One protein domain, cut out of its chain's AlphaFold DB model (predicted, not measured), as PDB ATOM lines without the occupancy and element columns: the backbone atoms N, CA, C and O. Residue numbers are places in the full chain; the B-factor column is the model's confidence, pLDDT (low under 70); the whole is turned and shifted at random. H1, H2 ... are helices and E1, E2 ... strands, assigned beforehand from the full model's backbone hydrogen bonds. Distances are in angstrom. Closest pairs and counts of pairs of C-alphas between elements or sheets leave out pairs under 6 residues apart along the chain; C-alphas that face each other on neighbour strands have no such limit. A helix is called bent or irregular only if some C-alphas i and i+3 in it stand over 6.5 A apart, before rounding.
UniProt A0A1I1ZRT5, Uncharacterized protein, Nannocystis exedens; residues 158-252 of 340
ATOM      1  N   PRO A 158     -20.800   7.626  -0.343       79.75
ATOM      2  CA  PRO A 158     -20.663   8.360  -1.604       79.75
ATOM      3  C   PRO A 158     -19.546   9.421  -1.611       79.75
ATOM      4  O   PRO A 158     -19.106   9.844  -2.676       79.75
ATOM      5  N   ALA A 159     -19.085   9.876  -0.441       81.75
ATOM      6  CA  ALA A 159     -18.012  10.864  -0.316       81.75
ATOM      7  C   ALA A 159     -16.608  10.231  -0.287       81.75
ATOM      8  O   ALA A 159     -15.607  10.949  -0.394       81.75
ATOM      9  N   ILE A 160     -16.510   8.908  -0.131       85.81
ATOM     10  CA  ILE A 160     -15.238   8.193  -0.048       85.81
ATOM     11  C   ILE A 160     -14.746   7.833  -1.452       85.81
ATOM     12  O   ILE A 160     -15.371   7.075  -2.186       85.81
ATOM     13  N   THR A 161     -13.564   8.334  -1.806       88.69
ATOM     14  CA  THR A 161     -12.927   8.093  -3.113       88.69
ATOM     15  C   THR A 161     -11.774   7.084  -3.055       88.69
ATOM     16  O   THR A 161     -11.075   6.898  -4.047       88.69
ATOM     17  N   ASP A 162     -11.519   6.484  -1.890       91.75
ATOM     18  CA  ASP A 162     -10.431   5.532  -1.647       91.75
ATOM     19  C   ASP A 162     -10.995   4.153  -1.287       91.75
ATOM     20  O   ASP A 162     -11.848   4.039  -0.408       91.75
ATOM     21  N   GLU A 163     -10.502   3.107  -1.948       90.56
ATOM     22  CA  GLU A 163     -10.996   1.734  -1.785       90.56
ATOM     23  C   GLU A 163     -10.838   1.224  -0.348       90.56
ATOM     24  O   GLU A 163     -11.764   0.653   0.228       90.56
ATOM     25  N   ALA A 164      -9.677   1.459   0.268       91.06
ATOM     26  CA  ALA A 164      -9.410   0.968   1.614       91.06
ATOM     27  C   ALA A 164     -10.291   1.678   2.650       91.06
ATOM     28  O   ALA A 164     -10.805   1.033   3.565       91.06
ATOM     29  N   ALA A 165     -10.496   2.987   2.496       89.50
ATOM     30  CA  ALA A 165     -11.428   3.754   3.313       89.50
ATOM     31  C   ALA A 165     -12.884   3.312   3.090       89.50
ATOM     32  O   ALA A 165     -13.632   3.228   4.059       89.50
ATOM     33  N   CYS A 166     -13.263   2.981   1.853       88.94
ATOM     34  CA  CYS A 166     -14.609   2.531   1.501       88.94
ATOM     35  C   CYS A 166     -14.967   1.237   2.238       88.94
ATOM     36  O   CYS A 166     -15.970   1.155   2.948       88.94
ATOM     37  N   LEU A 167     -14.076   0.246   2.156       86.31
ATOM     38  CA  LEU A 167     -14.244  -1.032   2.842       86.31
ATOM     39  C   LEU A 167     -14.175  -0.876   4.368       86.31
ATOM     40  O   LEU A 167     -14.929  -1.519   5.094       86.31
ATOM     41  N   ALA A 168     -13.300  -0.000   4.876       86.31
ATOM     42  CA  ALA A 168     -13.202   0.274   6.310       86.31
ATOM     43  C   ALA A 168     -14.444   0.983   6.875       86.31
ATOM     44  O   ALA A 168     -14.738   0.823   8.059       86.31
ATOM     45  N   ALA A 169     -15.162   1.743   6.047       83.81
ATOM     46  CA  ALA A 169     -16.418   2.392   6.405       83.81
ATOM     47  C   ALA A 169     -17.621   1.431   6.402       83.81
ATOM     48  O   ALA A 169     -18.701   1.832   6.819       83.81
ATOM     49  N   GLY A 170     -17.445   0.175   5.972       81.81
ATOM     50  CA  GLY A 170     -18.529  -0.808   5.898       81.81
ATOM     51  C   GLY A 170     -19.428  -0.643   4.671       81.81
ATOM     52  O   GLY A 170     -20.564  -1.110   4.677       81.81
ATOM     53  N   CYS A 171     -18.943   0.029   3.624       86.06
ATOM     54  CA  CYS A 171     -19.641   0.121   2.347       86.06
ATOM     55  C   CYS A 171     -19.566  -1.216   1.593       86.06
ATOM     56  O   CYS A 171     -18.633  -2.002   1.784       86.06
ATOM     57  N   SER A 172     -20.554  -1.476   0.739       83.00
ATOM     58  CA  SER A 172     -20.733  -2.770   0.080       83.00
ATOM     59  C   SER A 172     -19.737  -3.010  -1.059       83.00
ATOM     60  O   SER A 172     -19.282  -4.137  -1.242       83.00
ATOM     61  N   GLU A 173     -19.393  -1.973  -1.828       85.88
ATOM     62  CA  GLU A 173     -18.560  -2.111  -3.028       85.88
ATOM     63  C   GLU A 173     -17.781  -0.830  -3.355       85.88
ATOM     64  O   GLU A 173     -18.204   0.279  -3.027       85.88
ATOM     65  N   PHE A 174     -16.642  -0.978  -4.037       87.75
ATOM     66  CA  PHE A 174     -15.873   0.131  -4.591       87.75
ATOM     67  C   PHE A 174     -15.674  -0.046  -6.100       87.75
ATOM     68  O   PHE A 174     -15.064  -1.018  -6.547       87.75
ATOM     69  N   ALA A 175     -16.126   0.932  -6.878       86.12
ATOM     70  CA  ALA A 175     -15.879   1.021  -8.309       86.12
ATOM     71  C   ALA A 175     -14.760   2.038  -8.570       86.12
ATOM     72  O   ALA A 175     -14.926   3.231  -8.331       86.12
ATOM     73  N   ALA A 176     -13.611   1.585  -9.078       82.12
ATOM     74  CA  ALA A 176     -12.419   2.429  -9.225       82.12
ATOM     75  C   ALA A 176     -12.518   3.507 -10.326       82.12
ATOM     76  O   ALA A 176     -11.724   4.448 -10.333       82.12
ATOM     77  N   GLY A 177     -13.464   3.375 -11.258       81.19
ATOM     78  CA  GLY A 177     -13.653   4.317 -12.357       81.19
ATOM     79  C   GLY A 177     -15.051   4.209 -12.945       81.19
ATOM     80  O   GLY A 177     -15.338   3.298 -13.714       81.19
ATOM     81  N   VAL A 178     -15.908   5.149 -12.570       84.19
ATOM     82  CA  VAL A 178     -17.305   5.244 -12.982       84.19
ATOM     83  C   VAL A 178     -17.440   6.435 -13.929       84.19
ATOM     84  O   VAL A 178     -17.199   7.567 -13.497       84.19
ATOM     85  N   PRO A 179     -17.783   6.218 -15.210       83.38
ATOM     86  CA  PRO A 179     -18.006   7.308 -16.150       83.38
ATOM     87  C   PRO A 179     -19.336   8.001 -15.847       83.38
ATOM     88  O   PRO A 179     -20.395   7.386 -15.910       83.38
ATOM     89  N   LEU A 180     -19.291   9.293 -15.542       87.75
ATOM     90  CA  LEU A 180     -20.479  10.100 -15.296       87.75
ATOM     91  C   LEU A 180     -20.857  10.896 -16.542       87.75
ATOM     92  O   LEU A 180     -20.063  11.678 -17.066       87.75
ATOM     93  N   TYR A 181     -22.102  10.746 -16.970       89.12
ATOM     94  CA  TYR A 181     -22.702  11.474 -18.077       89.12
ATOM     95  C   TYR A 181     -23.554  12.631 -17.564       89.12
ATOM     96  O   TYR A 181     -24.211  12.535 -16.524       89.12
ATOM     97  N   ARG A 182     -23.580  13.721 -18.330       91.25
ATOM     98  CA  ARG A 182     -24.496  14.850 -18.142       91.25
ATOM     99  C   ARG A 182     -25.042  15.342 -19.471       91.25
ATOM    100  O   ARG A 182     -24.466  15.087 -20.525       91.25
ATOM    101  N   LEU A 183     -26.116  16.119 -19.399       89.12
ATOM    102  CA  LEU A 183     -26.599  16.901 -20.530       89.12
ATOM    103  C   LEU A 183     -25.977  18.297 -20.512       89.12
ATOM    104  O   LEU A 183     -25.823  18.916 -19.454       89.12
ATOM    105  N   ASP A 184     -25.616  18.801 -21.684       86.25
ATOM    106  CA  ASP A 184     -25.223  20.194 -21.862       86.25
ATOM    107  C   ASP A 184     -26.433  21.126 -22.071       86.25
ATOM    108  O   ASP A 184     -27.598  20.713 -22.030       86.25
ATOM    109  N   GLU A 185     -26.165  22.415 -22.301       85.44
ATOM    110  CA  GLU A 185     -27.212  23.414 -22.559       85.44
ATOM    111  C   GLU A 185     -28.035  23.105 -23.827       85.44
ATOM    112  O   GLU A 185     -29.184  23.535 -23.938       85.44
ATOM    113  N   GLY A 186     -27.465  22.350 -24.770       84.81
ATOM    114  CA  GLY A 186     -28.095  21.890 -26.005       84.81
ATOM    115  C   GLY A 186     -28.798  20.535 -25.897       84.81
ATOM    116  O   GLY A 186     -29.285  20.054 -26.919       84.81
ATOM    117  N   GLN A 187     -28.883  19.938 -24.701       85.19
ATOM    118  CA  GLN A 187     -29.390  18.574 -24.475       85.19
ATOM    119  C   GLN A 187     -28.564  17.493 -25.191       85.19
ATOM    120  O   GLN A 187     -29.082  16.432 -25.534       85.19
ATOM    121  N   GLN A 188     -27.281  17.756 -25.422       82.88
ATOM    122  CA  GLN A 188     -26.332  16.767 -25.912       82.88
ATOM    123  C   GLN A 188     -25.696  16.028 -24.737       82.88
ATOM    124  O   GLN A 188     -25.385  16.624 -23.702       82.88
ATOM    125  N   CYS A 189     -25.507  14.726 -24.913       82.62
ATOM    126  CA  CYS A 189     -24.836  13.873 -23.946       82.62
ATOM    127  C   CYS A 189     -23.333  14.151 -23.947       82.62
ATOM    128  O   CYS A 189     -22.682  14.107 -24.988       82.62
ATOM    129  N   ILE A 190     -22.795  14.438 -22.765       80.12
ATOM    130  CA  ILE A 190     -21.372  14.678 -22.542       80.12
ATOM    131  C   ILE A 190     -20.888  13.739 -21.443       80.12
ATOM    132  O   ILE A 190     -21.480  13.689 -20.362       80.12
ATOM    133  N   LEU A 191     -19.781  13.045 -21.710       82.19
ATOM    134  CA  LEU A 191     -18.976  12.408 -20.674       82.19
ATOM    135  C   LEU A 191     -18.305  13.506 -19.839       82.19
ATOM    136  O   LEU A 191     -17.486  14.270 -20.347       82.19
ATOM    137  N   ASP A 192     -18.696  13.624 -18.575       81.88
ATOM    138  CA  ASP A 192     -18.260  14.708 -17.700       81.88
ATOM    139  C   ASP A 192     -16.935  14.381 -17.013       81.88
ATOM    140  O   ASP A 192     -15.946  15.100 -17.155       81.88
ATOM    141  N   GLU A 193     -16.911  13.271 -16.278       81.62
ATOM    142  CA  GLU A 193     -15.738  12.804 -15.547       81.62
ATOM    143  C   GLU A 193     -15.784  11.292 -15.317       81.62
ATOM    144  O   GLU A 193     -16.845  10.673 -15.362       81.62
ATOM    145  N   ILE A 194     -14.617  10.703 -15.050       82.31
ATOM    146  CA  ILE A 194     -14.488   9.323 -14.578       82.31
ATOM    147  C   ILE A 194     -13.989   9.400 -13.140       82.31
ATOM    148  O   ILE A 194     -12.870   9.857 -12.897       82.31
ATOM    149  N   VAL A 195     -14.819   8.973 -12.192       84.69
ATOM    150  CA  VAL A 195     -14.527   9.085 -10.756       84.69
ATOM    151  C   VAL A 195     -14.649   7.738 -10.059       84.69
ATOM    152  O   VAL A 195     -15.458   6.910 -10.472       84.69
ATOM    153  N   PRO A 196     -13.868   7.482  -9.001       88.56
ATOM    154  CA  PRO A 196     -14.147   6.352  -8.131       88.56
ATOM    155  C   PRO A 196     -15.491   6.554  -7.416       88.56
ATOM    156  O   PRO A 196     -15.819   7.677  -7.030       88.56
ATOM    157  N   ALA A 197     -16.237   5.476  -7.194       89.31
ATOM    158  CA  ALA A 197     -17.474   5.488  -6.420       89.31
ATOM    159  C   ALA A 197     -17.437   4.412  -5.337       89.31
ATOM    160  O   ALA A 197     -17.202   3.236  -5.617       89.31
ATOM    161  N   CYS A 198     -17.697   4.819  -4.101       89.94
ATOM    162  CA  CYS A 198     -17.891   3.915  -2.984       89.94
ATOM    163  C   CYS A 198     -19.395   3.757  -2.728       89.94
ATOM    164  O   CYS A 198     -20.115   4.726  -2.479       89.94
ATOM    165  N   LEU A 199     -19.874   2.527  -2.868       87.50
ATOM    166  CA  LEU A 199     -21.285   2.189  -2.967       87.50
ATOM    167  C   LEU A 199     -21.722   1.420  -1.729       87.50
ATOM    168  O   LEU A 199     -21.024   0.538  -1.232       87.50
ATOM    169  N   TRP A 200     -22.923   1.728  -1.263       85.62
ATOM    170  CA  TRP A 200     -23.622   0.933  -0.267       85.62
ATOM    171  C   TRP A 200     -25.006   0.615  -0.801       85.62
ATOM    172  O   TRP A 200     -25.656   1.487  -1.377       85.62
ATOM    173  N   PHE A 201     -25.462  -0.613  -0.610       77.06
ATOM    174  CA  PHE A 201     -26.791  -1.045  -1.022       77.06
ATOM    175  C   PHE A 201     -27.442  -1.889   0.086       77.06
ATOM    176  O   PHE A 201     -26.744  -2.647   0.761       77.06
ATOM    177  N   PRO A 202     -28.766  -1.754   0.295       59.41
ATOM    178  CA  PRO A 202     -29.464  -2.254   1.484       59.41
ATOM    179  C   PRO A 202     -29.790  -3.762   1.479       59.41
ATOM    180  O   PRO A 202     -30.511  -4.214   2.365       59.41
ATOM    181  N   GLY A 203     -29.319  -4.551   0.506       58.19
ATOM    182  CA  GLY A 203     -29.689  -5.969   0.380       58.19
ATOM    183  C   GLY A 203     -28.714  -6.815  -0.440       58.19
ATOM    184  O   GLY A 203     -27.641  -6.356  -0.819       58.19
ATOM    185  N   ASP A 204     -29.093  -8.065  -0.714       51.66
ATOM    186  CA  ASP A 204     -28.304  -8.976  -1.547       51.66
ATOM    187  C   ASP A 204     -28.287  -8.514  -3.020       51.66
ATOM    188  O   ASP A 204     -29.319  -8.160  -3.595       51.66
ATOM    189  N   SER A 205     -27.118  -8.553  -3.662       54.81
ATOM    190  CA  SER A 205     -26.979  -8.345  -5.108       54.81
ATOM    191  C   SER A 205     -27.658  -9.484  -5.881       54.81
ATOM    192  O   SER A 205     -27.328 -10.650  -5.656       54.81
ATOM    193  N   TRP A 206     -28.552  -9.175  -6.826       48.09
ATOM    194  CA  TRP A 206     -29.087 -10.172  -7.773       48.09
ATOM    195  C   TRP A 206     -28.382 -10.154  -9.136       48.09
ATOM    196  O   TRP A 206     -28.468 -11.139  -9.871       48.09
ATOM    197  N   GLY A 207     -27.663  -9.081  -9.468       51.72
ATOM    198  CA  GLY A 207     -26.847  -8.994 -10.671       51.72
ATOM    199  C   GLY A 207     -25.435  -9.511 -10.426       51.72
ATOM    200  O   GLY A 207     -24.777  -9.156  -9.450       51.72
ATOM    201  N   GLY A 208     -24.972 -10.377 -11.320       50.38
ATOM    202  CA  GLY A 208     -23.546 -10.576 -11.546       50.38
ATOM    203  C   GLY A 208     -23.044  -9.617 -12.634       50.38
ATOM    204  O   GLY A 208     -23.848  -8.910 -13.239       50.38
ATOM    205  N   PRO A 209     -21.746  -9.666 -12.974       52.62
ATOM    206  CA  PRO A 209     -21.126  -8.829 -14.011       52.62
ATOM    207  C   PRO A 209     -21.702  -9.000 -15.436       52.62
ATOM    208  O   PRO A 209     -21.264  -8.327 -16.364       52.62
ATOM    209  N   ASP A 210     -22.660  -9.913 -15.624       56.50
ATOM    210  CA  ASP A 210     -23.309 -10.219 -16.904       56.50
ATOM    211  C   ASP A 210     -24.618  -9.431 -17.131       56.50
ATOM    212  O   ASP A 210     -25.245  -9.569 -18.183       56.50
ATOM    213  N   ALA A 211     -25.045  -8.618 -16.159       67.12
ATOM    214  CA  ALA A 211     -26.224  -7.762 -16.249       67.12
ATOM    215  C   ALA A 211     -25.850  -6.353 -15.770       67.12
ATOM    216  O   ALA A 211     -25.929  -6.099 -14.573       67.12
ATOM    217  N   PRO A 212     -25.376  -5.459 -16.655       77.94
ATOM    218  CA  PRO A 212     -25.061  -4.092 -16.267       77.94
ATOM    219  C   PRO A 212     -26.348  -3.301 -16.011       77.94
ATOM    220  O   PRO A 212     -27.277  -3.367 -16.814       77.94
ATOM    221  N   GLY A 213     -26.379  -2.526 -14.927       83.25
ATOM    222  CA  GLY A 213     -27.500  -1.644 -14.596       83.25
ATOM    223  C   GLY A 213     -27.160  -0.178 -14.862       83.25
ATOM    224  O   GLY A 213     -26.005   0.249 -14.732       83.25
ATOM    225  N   THR A 214     -28.160   0.608 -15.251       88.81
ATOM    226  CA  THR A 214     -28.013   2.043 -15.525       88.81
ATOM    227  C   THR A 214     -28.647   2.866 -14.418       88.81
ATOM    228  O   THR A 214     -29.809   2.670 -14.082       88.81
ATOM    229  N   PHE A 215     -27.890   3.807 -13.860       90.56
ATOM    230  CA  PHE A 215     -28.282   4.537 -12.659       90.56
ATOM    231  C   PHE A 215     -27.935   6.018 -12.770       90.56
ATOM    232  O   PHE A 215     -27.028   6.406 -13.507       90.56
ATOM    233  N   TYR A 216     -28.613   6.854 -11.989       92.00
ATOM    234  CA  TYR A 216     -28.293   8.271 -11.855       92.00
ATOM    235  C   TYR A 216     -28.034   8.669 -10.405       92.00
ATOM    236  O   TYR A 216     -28.724   8.234  -9.489       92.00
ATOM    237  N   ASP A 217     -27.030   9.511 -10.194       89.94
ATOM    238  CA  ASP A 217     -26.743  10.127  -8.905       89.94
ATOM    239  C   ASP A 217     -27.822  11.179  -8.625       89.94
ATOM    240  O   ASP A 217     -27.953  12.174  -9.345       89.94
ATOM    241  N   LYS A 218     -28.600  10.971  -7.562       85.94
ATOM    242  CA  LYS A 218     -29.708  11.855  -7.174       85.94
ATOM    243  C   LYS A 218     -29.229  13.241  -6.744       85.94
ATOM    244  O   LYS A 218     -29.982  14.206  -6.868       85.94
ATOM    245  N   ALA A 219     -28.003  13.364  -6.237       84.44
ATOM    246  CA  ALA A 219     -27.459  14.631  -5.763       84.44
ATOM    247  C   ALA A 219     -26.991  15.522  -6.919       84.44
ATOM    248  O   ALA A 219     -27.199  16.737  -6.885       84.44
ATOM    249  N   THR A 220     -26.358  14.933  -7.934       88.31
ATOM    250  CA  THR A 220     -25.779  15.687  -9.058       88.31
ATOM    251  C   THR A 220     -26.629  15.653 -10.324       88.31
ATOM    252  O   THR A 220     -26.459  16.514 -11.190       88.31
ATOM    253  N   GLY A 221     -27.551  14.696 -10.445       89.31
ATOM    254  CA  GLY A 221     -28.340  14.464 -11.653       89.31
ATOM    255  C   GLY A 221     -27.512  13.937 -12.825       89.31
ATOM    256  O   GLY A 221     -27.930  14.088 -13.970       89.31
ATOM    257  N   ARG A 222     -26.326  13.379 -12.561       92.56
ATOM    258  CA  ARG A 222     -25.476  12.701 -13.550       92.56
ATOM    259  C   ARG A 222     -25.821  11.220 -13.601       92.56
ATOM    260  O   ARG A 222     -26.280  10.676 -12.604       92.56
ATOM    261  N   ALA A 223     -25.577  10.562 -14.727       92.75
ATOM    262  CA  ALA A 223     -25.903   9.145 -14.897       92.75
ATOM    263  C   ALA A 223     -24.683   8.297 -15.263       92.75
ATOM    264  O   ALA A 223     -23.686   8.825 -15.746       92.75
ATOM    265  N   THR A 224     -24.745   6.995 -15.010       90.44
ATOM    266  CA  THR A 224     -23.686   6.020 -15.295       90.44
ATOM    267  C   THR A 224     -24.270   4.634 -15.544       90.44
ATOM    268  O   THR A 224     -25.421   4.358 -15.204       90.44
ATOM    269  N   GLN A 225     -23.451   3.747 -16.100       87.12
ATOM    270  CA  GLN A 225     -23.694   2.313 -16.085       87.12
ATOM    271  C   GLN A 225     -22.706   1.656 -15.123       87.12
ATOM    272  O   GLN A 225     -21.492   1.833 -15.252       87.12
ATOM    273  N   PHE A 226     -23.222   0.872 -14.186       85.06
ATOM    274  CA  PHE A 226     -22.404  -0.030 -13.391       85.06
ATOM    275  C   PHE A 226     -22.358  -1.407 -14.061       85.06
ATOM    276  O   PHE A 226     -23.286  -1.811 -14.756       85.06
ATOM    277  N   GLY A 227     -21.265  -2.144 -13.844       76.31
ATOM    278  CA  GLY A 227     -21.111  -3.505 -14.376       76.31
ATOM    279  C   GLY A 227     -22.057  -4.532 -13.745       76.31
ATOM    280  O   GLY A 227     -22.174  -5.638 -14.258       76.31
ATOM    281  N   THR A 228     -22.731  -4.153 -12.660       75.44
ATOM    282  CA  THR A 228     -23.704  -4.958 -11.932       75.44
ATOM    283  C   THR A 228     -25.022  -4.195 -11.878       75.44
ATOM    284  O   THR A 228     -25.036  -2.986 -11.647       75.44
ATOM    285  N   ASP A 229     -26.118  -4.910 -12.090       75.88
ATOM    286  CA  ASP A 229     -27.475  -4.448 -11.856       75.88
ATOM    287  C   ASP A 229     -27.957  -4.856 -10.456       75.88
ATOM    288  O   ASP A 229     -27.607  -5.922  -9.929       75.88
ATOM    289  N   TRP A 230     -28.777  -4.011  -9.840       76.00
ATOM    290  CA  TRP A 230     -29.297  -4.218  -8.493       76.00
ATOM    291  C   TRP A 230     -30.802  -3.990  -8.475       76.00
ATOM    292  O   TRP A 230     -31.289  -2.987  -8.977       76.00
ATOM    293  N   VAL A 231     -31.532  -4.875  -7.788       71.62
ATOM    294  CA  VAL A 231     -32.987  -4.729  -7.580       71.62
ATOM    295  C   VAL A 231     -33.321  -3.409  -6.881       71.62
ATOM    296  O   VAL A 231     -34.366  -2.813  -7.126       71.62
ATOM    297  N   VAL A 232     -32.431  -2.966  -5.990       74.69
ATOM    298  CA  VAL A 232     -32.516  -1.671  -5.324       74.69
ATOM    299  C   VAL A 232     -31.233  -0.906  -5.645       74.69
ATOM    300  O   VAL A 232     -30.155  -1.411  -5.316       74.69
ATOM    301  N   PRO A 233     -31.324   0.292  -6.249       80.00
ATOM    302  CA  PRO A 233     -30.158   1.114  -6.530       80.00
ATOM    303  C   PRO A 233     -29.305   1.366  -5.278       80.00
ATOM    304  O   PRO A 233     -29.849   1.457  -4.169       80.00
ATOM    305  N   PRO A 234     -27.980   1.544  -5.430       81.62
ATOM    306  CA  PRO A 234     -27.131   1.964  -4.327       81.62
ATOM    307  C   PRO A 234     -27.649   3.249  -3.673       81.62
ATOM    308  O   PRO A 234     -28.233   4.118  -4.321       81.62
ATOM    309  N   HIS A 235     -27.420   3.404  -2.372       80.31
ATOM    310  CA  HIS A 235     -27.841   4.594  -1.644       80.31
ATOM    311  C   HIS A 235     -27.269   5.866  -2.287       80.31
ATOM    312  O   HIS A 235     -26.076   5.951  -2.574       80.31
ATOM    313  N   GLY A 236     -28.136   6.859  -2.511       80.94
ATOM    314  CA  GLY A 236     -27.804   8.083  -3.250       80.94
ATOM    315  C   GLY A 236     -28.016   7.989  -4.766       80.94
ATOM    316  O   GLY A 236     -27.952   9.013  -5.443       80.94
ATOM    317  N   TRP A 237     -28.343   6.808  -5.293       86.94
ATOM    318  CA  TRP A 237     -28.598   6.575  -6.712       86.94
ATOM    319  C   TRP A 237     -30.075   6.261  -6.976       86.94
ATOM    320  O   TRP A 237     -30.810   5.804  -6.096       86.94
ATOM    321  N   GLY A 238     -30.536   6.564  -8.184       87.12
ATOM    322  CA  GLY A 238     -31.821   6.147  -8.736       87.12
ATOM    323  C   GLY A 238     -31.628   5.287  -9.980       87.12
ATOM    324  O   GLY A 238     -30.559   5.311 -10.587       87.12
ATOM    325  N   ASP A 239     -32.658   4.527 -10.334       87.50
ATOM    326  CA  ASP A 239     -32.677   3.675 -11.524       87.50
ATOM    327  C   ASP A 239     -33.027   4.502 -12.769       87.50
ATOM    328  O   ASP A 239     -33.926   5.344 -12.729       87.50
ATOM    329  N   CYS A 240     -32.311   4.292 -13.868       89.88
ATOM    330  CA  CYS A 240     -32.607   4.951 -15.135       89.88
ATOM    331  C   CYS A 240     -33.807   4.358 -15.892       89.88
ATOM    332  O   CYS A 240     -34.313   5.027 -16.794       89.88
ATOM    333  N   ASP A 241     -34.286   3.172 -15.514       86.69
ATOM    334  CA  ASP A 241     -35.520   2.572 -16.039       86.69
ATOM    335  C   ASP A 241     -36.789   3.100 -15.336       86.69
ATOM    336  O   ASP A 241     -37.914   2.795 -15.748       86.69
ATOM    337  N   ASP A 242     -36.630   3.922 -14.293       82.75
ATOM    338  CA  ASP A 242     -37.735   4.594 -13.609       82.75
ATOM    339  C   ASP A 242     -38.472   5.555 -14.576       82.75
ATOM    340  O   ASP A 242     -37.831   6.333 -15.288       82.75
ATOM    341  N   PRO A 243     -39.821   5.553 -14.632       81.19
ATOM    342  CA  PRO A 243     -40.578   6.478 -15.479       81.19
ATOM    343  C   PRO A 243     -40.307   7.964 -15.196       81.19
ATOM    344  O   PRO A 243     -40.501   8.790 -16.093       81.19
ATOM    345  N   ASP A 244     -39.870   8.304 -13.982       84.88
ATOM    346  CA  ASP A 244     -39.510   9.658 -13.561       84.88
ATOM    347  C   ASP A 244     -37.991   9.922 -13.649       84.88
ATOM    348  O   ASP A 244     -37.510  10.970 -13.198       84.88
ATOM    349  N   ALA A 245     -37.218   9.006 -14.249       88.44
ATOM    350  CA  ALA A 245     -35.780   9.154 -14.428       88.44
ATOM    351  C   ALA A 245     -35.421  10.425 -15.226       88.44
ATOM    352  O   ALA A 245     -36.115  10.824 -16.172       88.44
ATOM    353  N   PRO A 246     -34.309  11.095 -14.876       90.38
ATOM    354  CA  PRO A 246     -33.906  12.318 -15.548       90.38
ATOM    355  C   PRO A 246     -33.484  12.043 -17.002       90.38
ATOM    356  O   PRO A 246     -32.914  10.991 -17.294       90.38
ATOM    357  N   PRO A 247     -33.630  13.016 -17.924       90.69
ATOM    358  CA  PRO A 247     -33.277  12.832 -19.337       90.69
ATOM    359  C   PRO A 247     -31.819  12.420 -19.595       90.69
ATOM    360  O   PRO A 247     -31.519  11.868 -20.649       90.69
ATOM    361  N   VAL A 248     -30.911  12.663 -18.640       90.44
ATOM    362  CA  VAL A 248     -29.511  12.216 -18.714       90.44
ATOM    363  C   VAL A 248     -29.378  10.692 -18.784       90.44
ATOM    364  O   VAL A 248     -28.391  10.195 -19.314       90.44
ATOM    365  N   CYS A 249     -30.369   9.939 -18.306       91.19
ATOM    366  CA  CYS A 249     -30.357   8.482 -18.352       91.19
ATOM    367  C   CYS A 249     -30.314   7.944 -19.785       91.19
ATOM    368  O   CYS A 249     -29.674   6.931 -20.030       91.19
ATOM    369  N   ALA A 250     -30.866   8.680 -20.756       87.69
ATOM    370  CA  ALA A 250     -30.756   8.336 -22.175       87.69
ATOM    371  C   ALA A 250     -29.322   8.453 -22.730       87.69
ATOM    372  O   ALA A 250     -29.043   7.959 -23.820       87.69
ATOM    373  N   CYS A 251     -28.413   9.116 -22.007       84.38
ATOM    374  CA  CYS A 251     -26.996   9.161 -22.362       84.38
ATOM    375  C   CYS A 251     -26.268   7.871 -21.986       84.38
ATOM    376  O   CYS A 251     -25.262   7.521 -22.606       84.38
ATOM    377  N   VAL A 252     -26.759   7.163 -20.966       80.94
ATOM    378  CA  VAL A 252     -26.154   5.917 -20.511       80.94
ATOM    379  C   VAL A 252     -26.490   4.826 -21.520       80.94
ATOM    380  O   VAL A 252     -27.649   4.597 -21.838       80.94
TER     381      VAL A 252
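What this domain is: This is residues 158 to 252 of the 340 residues of an uncharacterized protein of Nannocystis exedens (UniProt A0A1I1ZRT5). A long, bent two-strand hairpin, E1 and E2, makes the longest axis, and a small three-strand sheet packs on it through E4. H1 lies by the end of the hairpin where E1 begins and E2 ends, and H2 packs on both the small sheet and the hairpin's other half. The printed part has 95 residues with named elements in the order H1 E1 E2 E3 E4 E5 H2; the small sheet runs E4 - E3 - E5, antiparallel like the hairpin. The class is mixed, with under half of the residues in named elements; the whole is compact, with a radius of gyration of the C-alphas of 13.1 A and spans of 42 by 25 by 22 A.

How they stand to each other: H1, residues 163 to 168, comes closest to E1, residues 173 to 183, at the C-alphas of Glu 163 and Phe 174, 5.9 A apart. E2, residues 189 to 199, forms a hairpin with E1; N 175 and O 197 are 2.8 A apart, within hydrogen-bond range. E1 bends by 76 degrees at residue 176 and E2 by 74 degrees at residue 196. E3, residues 213 to 217, forms a hairpin with E4, residues 223 to 226, with N 215 and O 224 at 2.9 A. E4's closest C-alphas to E1 are Ala 223 and Tyr 181, 5.1 A apart. E5, residues 237 to 239, is the other edge strand, with N 238 and O 216 of E3 at 2.8 A. H2, residues 247 to 251, is on this sheet at a height of 7.8 A, only just over E3, on which 3 of its 5 C-alphas fall. The closest C-alphas of H2 and E2 are Cys 251 and Cys 189, 5.4 A apart. In H1 every O i to N i+4 pair is within hydrogen-bond range; H2 has 0 of 1, but 2 of 2 O i to N i+3 pairs.

Where its parts are: H1 begins at C-alpha 163, (-10.996, 1.734, -1.785), and is 8.5 A long. E1 measures 27.1 A, E2 24.3 A and E3 13.1 A. H2 ends at C-alpha 251, (-26.996, 9.161, -22.362).

The domain as a whole: The C-alphas of Ala 168 and Gly 186, the two farthest apart, are 41.6 A apart. The printed part has no cut. The link from E2 to E3, residues 200 to 212, is long, and residues 202 to 211 have pLDDT under 70.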